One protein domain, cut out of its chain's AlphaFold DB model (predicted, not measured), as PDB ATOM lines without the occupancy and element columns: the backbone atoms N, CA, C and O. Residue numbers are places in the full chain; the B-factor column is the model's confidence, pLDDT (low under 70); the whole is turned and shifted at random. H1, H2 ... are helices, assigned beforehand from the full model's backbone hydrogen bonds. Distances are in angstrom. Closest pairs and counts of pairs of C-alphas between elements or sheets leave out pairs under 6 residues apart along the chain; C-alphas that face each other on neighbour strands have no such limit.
ATOM      1  N   TYR A 284     194.521 236.943 195.103       56.69
ATOM      2  CA  TYR A 284     193.837 235.892 195.840       56.69
ATOM      3  C   TYR A 284     194.512 234.505 195.789       56.69
ATOM      4  O   TYR A 284     194.609 233.868 196.829       56.69
ATOM      5  N   VAL A 285     195.027 234.037 194.644       56.91
ATOM      6  CA  VAL A 285     195.717 232.730 194.535       56.91
ATOM      7  C   VAL A 285     196.936 232.684 195.442       56.91
ATOM      8  O   VAL A 285     197.153 231.710 196.158       56.91
ATOM      9  N   LYS A 286     197.719 233.766 195.433       64.94
ATOM     10  CA  LYS A 286     198.893 233.898 196.298       64.94
ATOM     11  C   LYS A 286     198.487 233.936 197.770       64.94
ATOM     12  O   LYS A 286     199.136 233.297 198.583       64.94
ATOM     13  N   ILE A 287     197.372 234.586 198.095       62.91
ATOM     14  CA  ILE A 287     196.830 234.652 199.459       62.91
ATOM     15  C   ILE A 287     196.315 233.299 199.952       62.91
ATOM     16  O   ILE A 287     196.612 232.917 201.080       62.91
ATOM     17  N   MET A 288     195.580 232.552 199.125       61.62
ATOM     18  CA  MET A 288     195.120 231.204 199.475       61.62
ATOM     19  C   MET A 288     196.302 230.266 199.690       61.62
ATOM     20  O   MET A 288     196.320 229.508 200.659       61.62
ATOM     21  N   ARG A 289     197.337 230.398 198.853       75.06
ATOM     22  CA  ARG A 289     198.610 229.720 199.069       75.06
ATOM     23  C   ARG A 289     199.242 230.141 200.394       75.06
ATOM     24  O   ARG A 289     199.533 229.267 201.196       75.06
ATOM     25  N   SER A 290     199.350 231.435 200.704       75.75
ATOM     26  CA  SER A 290     199.861 231.890 202.005       75.75
ATOM     27  C   SER A 290     199.054 231.355 203.190       75.75
ATOM     28  O   SER A 290     199.637 231.077 204.230       75.75
ATOM     29  N   LYS A 291     197.735 231.180 203.047       74.44
ATOM     30  CA  LYS A 291     196.872 230.609 204.089       74.44
ATOM     31  C   LYS A 291     197.147 229.116 204.301       74.44
ATOM     32  O   LYS A 291     197.247 228.672 205.440       74.44
ATOM     33  N   SER A 292     197.321 228.361 203.215       75.75
ATOM     34  CA  SER A 292     197.753 226.958 203.265       75.75
ATOM     35  C   SER A 292     199.135 226.832 203.920       75.75
ATOM     36  O   SER A 292     199.287 226.079 204.877       75.75
ATOM     37  N   LEU A 293     200.100 227.662 203.506       85.56
ATOM     38  CA  LEU A 293     201.434 227.703 204.108       85.56
ATOM     39  C   LEU A 293     201.392 228.074 205.599       85.56
ATOM     40  O   LEU A 293     202.084 227.454 206.402       85.56
ATOM     41  N   ALA A 294     200.551 229.038 205.988       84.12
ATOM     42  CA  ALA A 294     200.340 229.414 207.384       84.12
ATOM     43  C   ALA A 294     199.765 228.252 208.211       84.12
ATOM     44  O   ALA A 294     200.235 228.004 209.320       84.12
ATOM     45  N   LYS A 295     198.804 227.495 207.659       84.19
ATOM     46  CA  LYS A 295     198.228 226.293 208.291       84.19
ATOM     47  C   LYS A 295     199.309 225.230 208.511       84.19
ATOM     48  O   LYS A 295     199.393 224.679 209.605       84.19
ATOM     49  N   THR A 296     200.167 224.990 207.517       87.00
ATOM     50  CA  THR A 296     201.302 224.057 207.625       87.00
ATOM     51  C   THR A 296     202.311 224.500 208.685       87.00
ATOM     52  O   THR A 296     202.709 223.689 209.517       87.00
ATOM     53  N   LEU A 297     202.689 225.783 208.697       87.44
ATOM     54  CA  LEU A 297     203.637 226.341 209.670       87.44
ATOM     55  C   LEU A 297     203.123 226.257 211.114       87.44
ATOM     56  O   LEU A 297     203.911 225.986 212.018       87.44
ATOM     57  N   LEU A 298     201.821 226.464 211.330       86.12
ATOM     58  CA  LEU A 298     201.211 226.392 212.660       86.12
ATOM     59  C   LEU A 298     200.979 224.943 213.118       86.12
ATOM     60  O   LEU A 298     201.265 224.617 214.267       86.12
ATOM     61  N   LYS A 299     200.503 224.056 212.232       86.38
ATOM     62  CA  LYS A 299     200.171 222.660 212.575       86.38
ATOM     63  C   LYS A 299     201.411 221.779 212.756       86.38
ATOM     64  O   LYS A 299     201.434 220.939 213.649       86.38
ATOM     65  N   SER A 300     202.438 221.979 211.932       85.88
ATOM     66  CA  SER A 300     203.651 221.146 211.915       85.88
ATOM     67  C   SER A 300     204.858 221.848 212.541       85.88
ATOM     68  O   SER A 300     206.000 221.526 212.222       85.88
ATOM     69  N   ARG A 301     204.628 222.817 213.437       76.31
ATOM     70  CA  ARG A 301     205.671 223.684 214.013       76.31
ATOM     71  C   ARG A 301     206.850 222.917 214.615       76.31
ATOM     72  O   ARG A 301     207.983 223.363 214.503       76.31
ATOM     73  N   HIS A 302     206.572 221.783 215.253       79.19
ATOM     74  CA  HIS A 302     207.566 220.979 215.973       79.19
ATOM     75  C   HIS A 302     208.220 219.887 215.117       79.19
ATOM     76  O   HIS A 302     209.178 219.262 215.554       79.19
ATOM     77  N   THR A 303     207.699 219.640 213.915       86.75
ATOM     78  CA  THR A 303     208.131 218.554 213.023       86.75
ATOM     79  C   THR A 303     208.754 219.056 211.726       86.75
ATOM     80  O   THR A 303     209.447 218.295 211.054       86.75
ATOM     81  N   ILE A 304     208.528 220.317 211.350       84.00
ATOM     82  CA  ILE A 304     209.070 220.883 210.117       84.00
ATOM     83  C   ILE A 304     210.542 221.304 210.315       84.00
ATOM     84  O   ILE A 304     210.859 221.972 211.298       84.00
ATOM     85  N   PRO A 305     211.454 220.973 209.383       92.19
ATOM     86  CA  PRO A 305     212.827 221.469 209.430       92.19
ATOM     87  C   PRO A 305     212.904 222.998 209.305       92.19
ATOM     88  O   PRO A 305     212.233 223.583 208.448       92.19
ATOM     89  N   ASP A 306     213.798 223.641 210.064       85.31
ATOM     90  CA  ASP A 306     213.957 225.109 210.100       85.31
ATOM     91  C   ASP A 306     214.183 225.734 208.721       85.31
ATOM     92  O   ASP A 306     213.669 226.810 208.407       85.31
ATOM     93  N   LYS A 307     214.928 225.038 207.856       87.12
ATOM     94  CA  LYS A 307     215.170 225.478 206.479       87.12
ATOM     95  C   LYS A 307     213.863 225.604 205.690       87.12
ATOM     96  O   LYS A 307     213.631 226.633 205.059       87.12
ATOM     97  N   ILE A 308     212.997 224.595 205.779       84.00
ATOM     98  CA  ILE A 308     211.695 224.580 205.102       84.00
ATOM     99  C   ILE A 308     210.779 225.632 205.733       84.00
ATOM    100  O   ILE A 308     210.147 226.401 205.014       84.00
ATOM    101  N   ALA A 309     210.760 225.747 207.066       84.75
ATOM    102  CA  ALA A 309     209.980 226.777 207.755       84.75
ATOM    103  C   ALA A 309     210.331 228.196 207.271       84.75
ATOM    104  O   ALA A 309     209.443 229.023 207.052       84.75
ATOM    105  N   ASN A 310     211.624 228.473 207.082       85.88
ATOM    106  CA  ASN A 310     212.112 229.759 206.592       85.88
ATOM    107  C   ASN A 310     211.732 230.011 205.129       85.88
ATOM    108  O   ASN A 310     211.304 231.119 204.811       85.88
ATOM    109  N   GLU A 311     211.820 229.005 204.256       87.12
ATOM    110  CA  GLU A 311     211.366 229.100 202.860       87.12
ATOM    111  C   GLU A 311     209.862 229.409 202.769       87.12
ATOM    112  O   GLU A 311     209.451 230.300 202.022       87.12
ATOM    113  N   LEU A 312     209.035 228.755 203.592       87.56
ATOM    114  CA  LEU A 312     207.596 229.029 203.639       87.56
ATOM    115  C   LEU A 312     207.292 230.441 204.165       87.56
ATOM    116  O   LEU A 312     206.442 231.141 203.609       87.56
ATOM    117  N   ARG A 313     207.995 230.892 205.217       85.69
ATOM    118  CA  ARG A 313     207.857 232.263 205.737       85.69
ATOM    119  C   ARG A 313     208.316 233.310 204.725       85.69
ATOM    120  O   ARG A 313     207.673 234.351 204.629       85.69
ATOM    121  N   LEU A 314     209.372 233.043 203.956       83.62
ATOM    122  CA  LEU A 314     209.835 233.895 202.855       83.62
ATOM    123  C   LEU A 314     208.746 234.067 201.793       83.62
ATOM    124  O   LEU A 314     208.429 235.196 201.430       83.62
ATOM    125  N   GLU A 315     208.112 232.980 201.357       80.62
ATOM    126  CA  GLU A 315     207.054 233.043 200.346       80.62
ATOM    127  C   GLU A 315     205.814 233.826 200.831       80.62
ATOM    128  O   GLU A 315     205.222 234.630 200.096       80.62
ATOM    129  N   ILE A 316     205.429 233.641 202.099       77.06
ATOM    130  CA  ILE A 316     204.386 234.453 202.741       77.06
ATOM    131  C   ILE A 316     204.823 235.925 202.773       77.06
ATOM    132  O   ILE A 316     204.060 236.808 202.379       77.06
ATOM    133  N   ALA A 317     206.057 236.201 203.191       71.69
ATOM    134  CA  ALA A 317     206.588 237.552 203.303       71.69
ATOM    135  C   ALA A 317     206.630 238.282 201.953       71.69
ATOM    136  O   ALA A 317     206.226 239.442 201.880       71.69
ATOM    137  N   GLU A 318     207.025 237.598 200.879       70.62
ATOM    138  CA  GLU A 318     206.979 238.111 199.506       70.62
ATOM    139  C   GLU A 318     205.551 238.430 199.060       70.62
ATOM    140  O   GLU A 318     205.306 239.467 198.440       70.62
ATOM    141  N   THR A 319     204.588 237.575 199.416       65.94
ATOM    142  CA  THR A 319     203.171 237.789 199.086       65.94
ATOM    143  C   THR A 319     202.631 239.078 199.711       65.94
ATOM    144  O   THR A 319     201.865 239.797 199.067       65.94
ATOM    145  N   TYR A 320     203.070 239.406 200.929       62.47
ATOM    146  CA  TYR A 320     202.652 240.605 201.665       62.47
ATOM    147  C   TYR A 320     203.665 241.753 201.624       62.47
ATOM    148  O   TYR A 320     203.457 242.777 202.275       62.47
ATOM    149  N   ASN A 321     204.738 241.604 200.843       57.41
ATOM    150  CA  ASN A 321     205.835 242.561 200.727       57.41
ATOM    151  C   ASN A 321     206.366 243.037 202.095       57.41
ATOM    152  O   ASN A 321     206.574 244.231 202.327       57.41
ATOM    153  N   MET A 322     206.541 242.093 203.017       59.81
ATOM    154  CA  MET A 322     207.101 242.323 204.345       59.81
ATOM    155  C   MET A 322     208.448 241.622 204.488       59.81
ATOM    156  O   MET A 322     208.816 240.769 203.685       59.81
ATOM    157  N   LYS A 323     209.214 241.988 205.519       61.53
ATOM    158  CA  LYS A 323     210.443 241.258 205.835       61.53
ATOM    159  C   LYS A 323     210.080 239.882 206.425       61.53
ATOM    160  O   LYS A 323     209.154 239.825 207.234       61.53
ATOM    161  N   PRO A 324     210.803 238.797 206.096       67.25
ATOM    162  CA  PRO A 324     210.493 237.440 206.572       67.25
ATOM    163  C   PRO A 324     210.443 237.314 208.095       67.25
ATOM    164  O   PRO A 324     209.599 236.613 208.642       67.25
ATOM    165  N   ASN A 325     211.285 238.079 208.790       71.94
ATOM    166  CA  ASN A 325     211.318 238.149 210.248       71.94
ATOM    167  C   ASN A 325     210.099 238.846 210.882       71.94
ATOM    168  O   ASN A 325     210.049 238.957 212.101       71.94
ATOM    169  N   ARG A 326     209.143 239.342 210.084       68.44
ATOM    170  CA  ARG A 326     207.855 239.880 210.551       68.44
ATOM    171  C   ARG A 326     206.688 238.903 210.387       68.44
ATOM    172  O   ARG A 326     205.570 239.236 210.768       68.44
ATOM    173  N   VAL A 327     206.933 237.703 209.856       73.62
ATOM    174  CA  VAL A 327     205.937 236.625 209.757       73.62
ATOM    175  C   VAL A 327     205.909 235.847 211.078       73.62
ATOM    176  O   VAL A 327     206.407 234.724 211.181       73.62
ATOM    177  N   PHE A 328     205.375 236.498 212.112       78.81
ATOM    178  CA  PHE A 328     205.192 235.908 213.440       78.81
ATOM    179  C   PHE A 328     203.982 234.972 213.476       78.81
ATOM    180  O   PHE A 328     203.077 235.084 212.649       78.81
ATOM    181  N   ASP A 329     203.930 234.091 214.473       77.38
ATOM    182  CA  ASP A 329     202.834 233.127 214.616       77.38
ATOM    183  C   ASP A 329     201.472 233.833 214.782       77.38
ATOM    184  O   ASP A 329     200.498 233.426 214.159       77.38
ATOM    185  N   THR A 330     201.428 234.990 215.452       68.44
ATOM    186  CA  THR A 330     200.227 235.847 215.541       68.44
ATOM    187  C   THR A 330     199.751 236.363 214.177       68.44
ATOM    188  O   THR A 330     198.552 236.457 213.914       68.44
ATOM    189  N   PHE A 331     200.677 236.666 213.262       69.38
ATOM    190  CA  PHE A 331     200.336 237.035 211.890       69.38
ATOM    191  C   PHE A 331     199.805 235.821 211.115       69.38
ATOM    192  O   PHE A 331     198.814 235.946 210.397       69.38
ATOM    193  N   LEU A 332     200.400 234.639 211.295       78.00
ATOM    194  CA  LEU A 332     199.903 233.397 210.696       78.00
ATOM    195  C   LEU A 332     198.489 233.051 211.189       78.00
ATOM    196  O   LEU A 332     197.624 232.720 210.381       78.00
ATOM    197  N   GLU A 333     198.217 233.200 212.483       74.69
ATOM    198  CA  GLU A 333     196.882 233.027 213.064       74.69
ATOM    199  C   GLU A 333     195.890 234.018 212.455       74.69
ATOM    200  O   GLU A 333     194.811 233.628 212.002       74.69
ATOM    201  N   SER A 334     196.290 235.287 212.323       61.41
ATOM    202  CA  SER A 334     195.475 236.309 211.665       61.41
ATOM    203  C   SER A 334     195.138 235.935 210.215       61.41
ATOM    204  O   SER A 334     193.993 236.121 209.796       61.41
ATOM    205  N   LEU A 335     196.074 235.319 209.475       68.31
ATOM    206  CA  LEU A 335     195.831 234.801 208.124       68.31
ATOM    207  C   LEU A 335     194.782 233.683 208.122       68.31
ATOM    208  O   LEU A 335     193.963 233.607 207.203       68.31
ATOM    209  N   LEU A 336     194.773 232.824 209.144       68.81
ATOM    210  CA  LEU A 336     193.796 231.742 209.251       68.81
ATOM    211  C   LEU A 336     192.380 232.257 209.552       68.81
ATOM    212  O   LEU A 336     191.422 231.716 208.991       68.81
ATOM    213  N   THR A 337     192.247 233.344 210.324       61.62
ATOM    214  CA  THR A 337     190.946 233.994 210.612       61.62
ATOM    215  C   THR A 337     190.285 234.640 209.391       61.62
ATOM    216  O   THR A 337     189.104 234.997 209.423       61.62
ATOM    217  N   ILE A 338     191.020 234.807 208.287       57.78
ATOM    218  CA  ILE A 338     190.467 235.337 207.042       57.78
ATOM    219  C   ILE A 338     189.437 234.335 206.513       57.78
ATOM    220  O   ILE A 338     189.797 233.256 206.038       57.78
ATOM    221  N   LYS A 339     188.143 234.683 206.585       51.53
ATOM    222  CA  LYS A 339     187.048 233.859 206.042       51.53
ATOM    223  C   LYS A 339     187.347 233.479 204.588       51.53
ATOM    224  O   LYS A 339     187.732 234.344 203.795       51.53
ATOM    225  N   SER A 340     187.196 232.194 204.251       50.62
ATOM    226  CA  SER A 340     187.403 231.727 202.877       50.62
ATOM    227  C   SER A 340     186.423 232.441 201.942       50.62
ATOM    228  O   SER A 340     185.316 232.821 202.330       50.62
ATOM    229  N   LEU A 341     186.840 232.684 200.701       43.78
ATOM    230  CA  LEU A 341     185.953 233.270 199.695       43.78
ATOM    231  C   LEU A 341     184.806 232.320 199.326       43.78
ATOM    232  O   LEU A 341     183.758 232.800 198.906       43.78
ATOM    233  N   LYS A 342     185.000 231.014 199.551       40.28
ATOM    234  CA  LYS A 342     184.059 229.933 199.253       40.28
ATOM    235  C   LYS A 342     182.697 230.151 199.913       40.28
ATOM    236  O   LYS A 342     181.707 230.272 199.211       40.28
ATOM    237  N   SER A 343     182.668 230.445 201.218       39.41
ATOM    238  CA  SER A 343     181.410 230.664 201.958       39.41
ATOM    239  C   SER A 343     180.587 231.871 201.481       39.41
ATOM    240  O   SER A 343     179.480 232.095 201.959       39.41
ATOM    241  N   VAL A 344     181.149 232.729 200.627       38.22
ATOM    242  CA  VAL A 344     180.463 233.903 200.067       38.22
ATOM    243  C   VAL A 344     180.234 233.754 198.565       38.22
ATOM    244  O   VAL A 344     179.260 234.299 198.068       38.22
ATOM    245  N   LEU A 345     181.085 233.007 197.857       36.00
ATOM    246  CA  LEU A 345     180.859 232.594 196.470       36.00
ATOM    247  C   LEU A 345     179.667 231.638 196.367       36.00
ATOM    248  O   LEU A 345     178.801 231.870 195.533       36.00
ATOM    249  N   ASP A 346     179.580 230.647 197.257       38.56
ATOM    250  CA  ASP A 346     178.503 229.646 197.251       38.56
ATOM    251  C   ASP A 346     177.121 230.287 197.502       38.56
ATOM    252  O   ASP A 346     176.114 229.829 196.982       38.56
ATOM    253  N   ASN A 347     177.081 231.421 198.214       36.50
ATOM    254  CA  ASN A 347     175.859 232.187 198.500       36.50
ATOM    255  C   ASN A 347     175.465 233.203 197.405       36.50
ATOM    256  O   ASN A 347     174.435 233.860 197.530       36.50
TER     257      ASN A 347
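AT A GLANCE: This is residues 284 to 347 of the 350 residues of the protein "Exonuclease 3'-5' domain-containing protein 2" of Schizaphis graminum (UniProt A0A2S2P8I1). A helical hairpin of H1 and H2 makes the body, with the shorter H3 laid slantwise over H1, and a tail leads away from H3 to a tiny helix, H4, which sticks out from the rest. H1 is the shared partner, with H2 and H3 each packed on it but apart from each other. The printed part has 64 residues with four named helices, in the order H1, H2, H3, H4, and no named strand; the class is all helix. By its radius of gyration of the C-alphas, 12.2 A, it is compact, yet its outline is elongated, 40 by 25 by 18 A, with the tail at one end of the length.

IN THESE COORDINATES: Find C-alpha 284 at (193.837, 235.892, 195.840); from there H1, residues 284 to 299, runs 22.3 A to C-alpha 299 at (200.171, 222.660, 212.575). Go on to Asp 306, where H2, residues 306 to 319, begins; it is 20.0 A long. H3, residues 329 to 336, follows and covers 10.6 A. Last comes H4, residues 342 to 345, 5.0 A long, ending at C-alpha 345 at (180.859, 232.594, 196.470).

HOW THE PARTS SIT: Start with H1 and H2, which touch and form a helical hairpin, at a shallow tilt of 28 degrees, opposite ways. Look for their closest C-alphas at Ser 290 and Ile 316, 5.3 A apart. H1 also touches H3, at a steep tilt of 50 degrees, opposite ways; here the closest C-alphas are those of Ala 294 and Leu 332, 5.2 A apart. H2 and H3 are apart. H4 is apart from H1, H2 and H3. In H1, H2 and H3 every O i to N i+4 pair is within hydrogen-bond range; H4 is too short for such a pair, and its one O i to N i+3 pair is within range.

THE WHOLE: The two C-alphas farthest apart are those of Lys 307 and Asn 347, 40.7 A, while Tyr 284 and Asn 347 have C-alphas 18.5 A apart. Look at residues 342 to 347, of which 342 to 345 belong to H4: this stretch stands free. The printed part has no cut and no long link; the link from H3 to H4 is tight, and those from H1 to H2 and from H2 to H3 are short. In the B-factor column you will find a mean pLDDT of 70.4 over the printed part, with 28 residues under 70, among them 284 to 288, 319 to 324 and 334 to 347; the mean for H4 is 38.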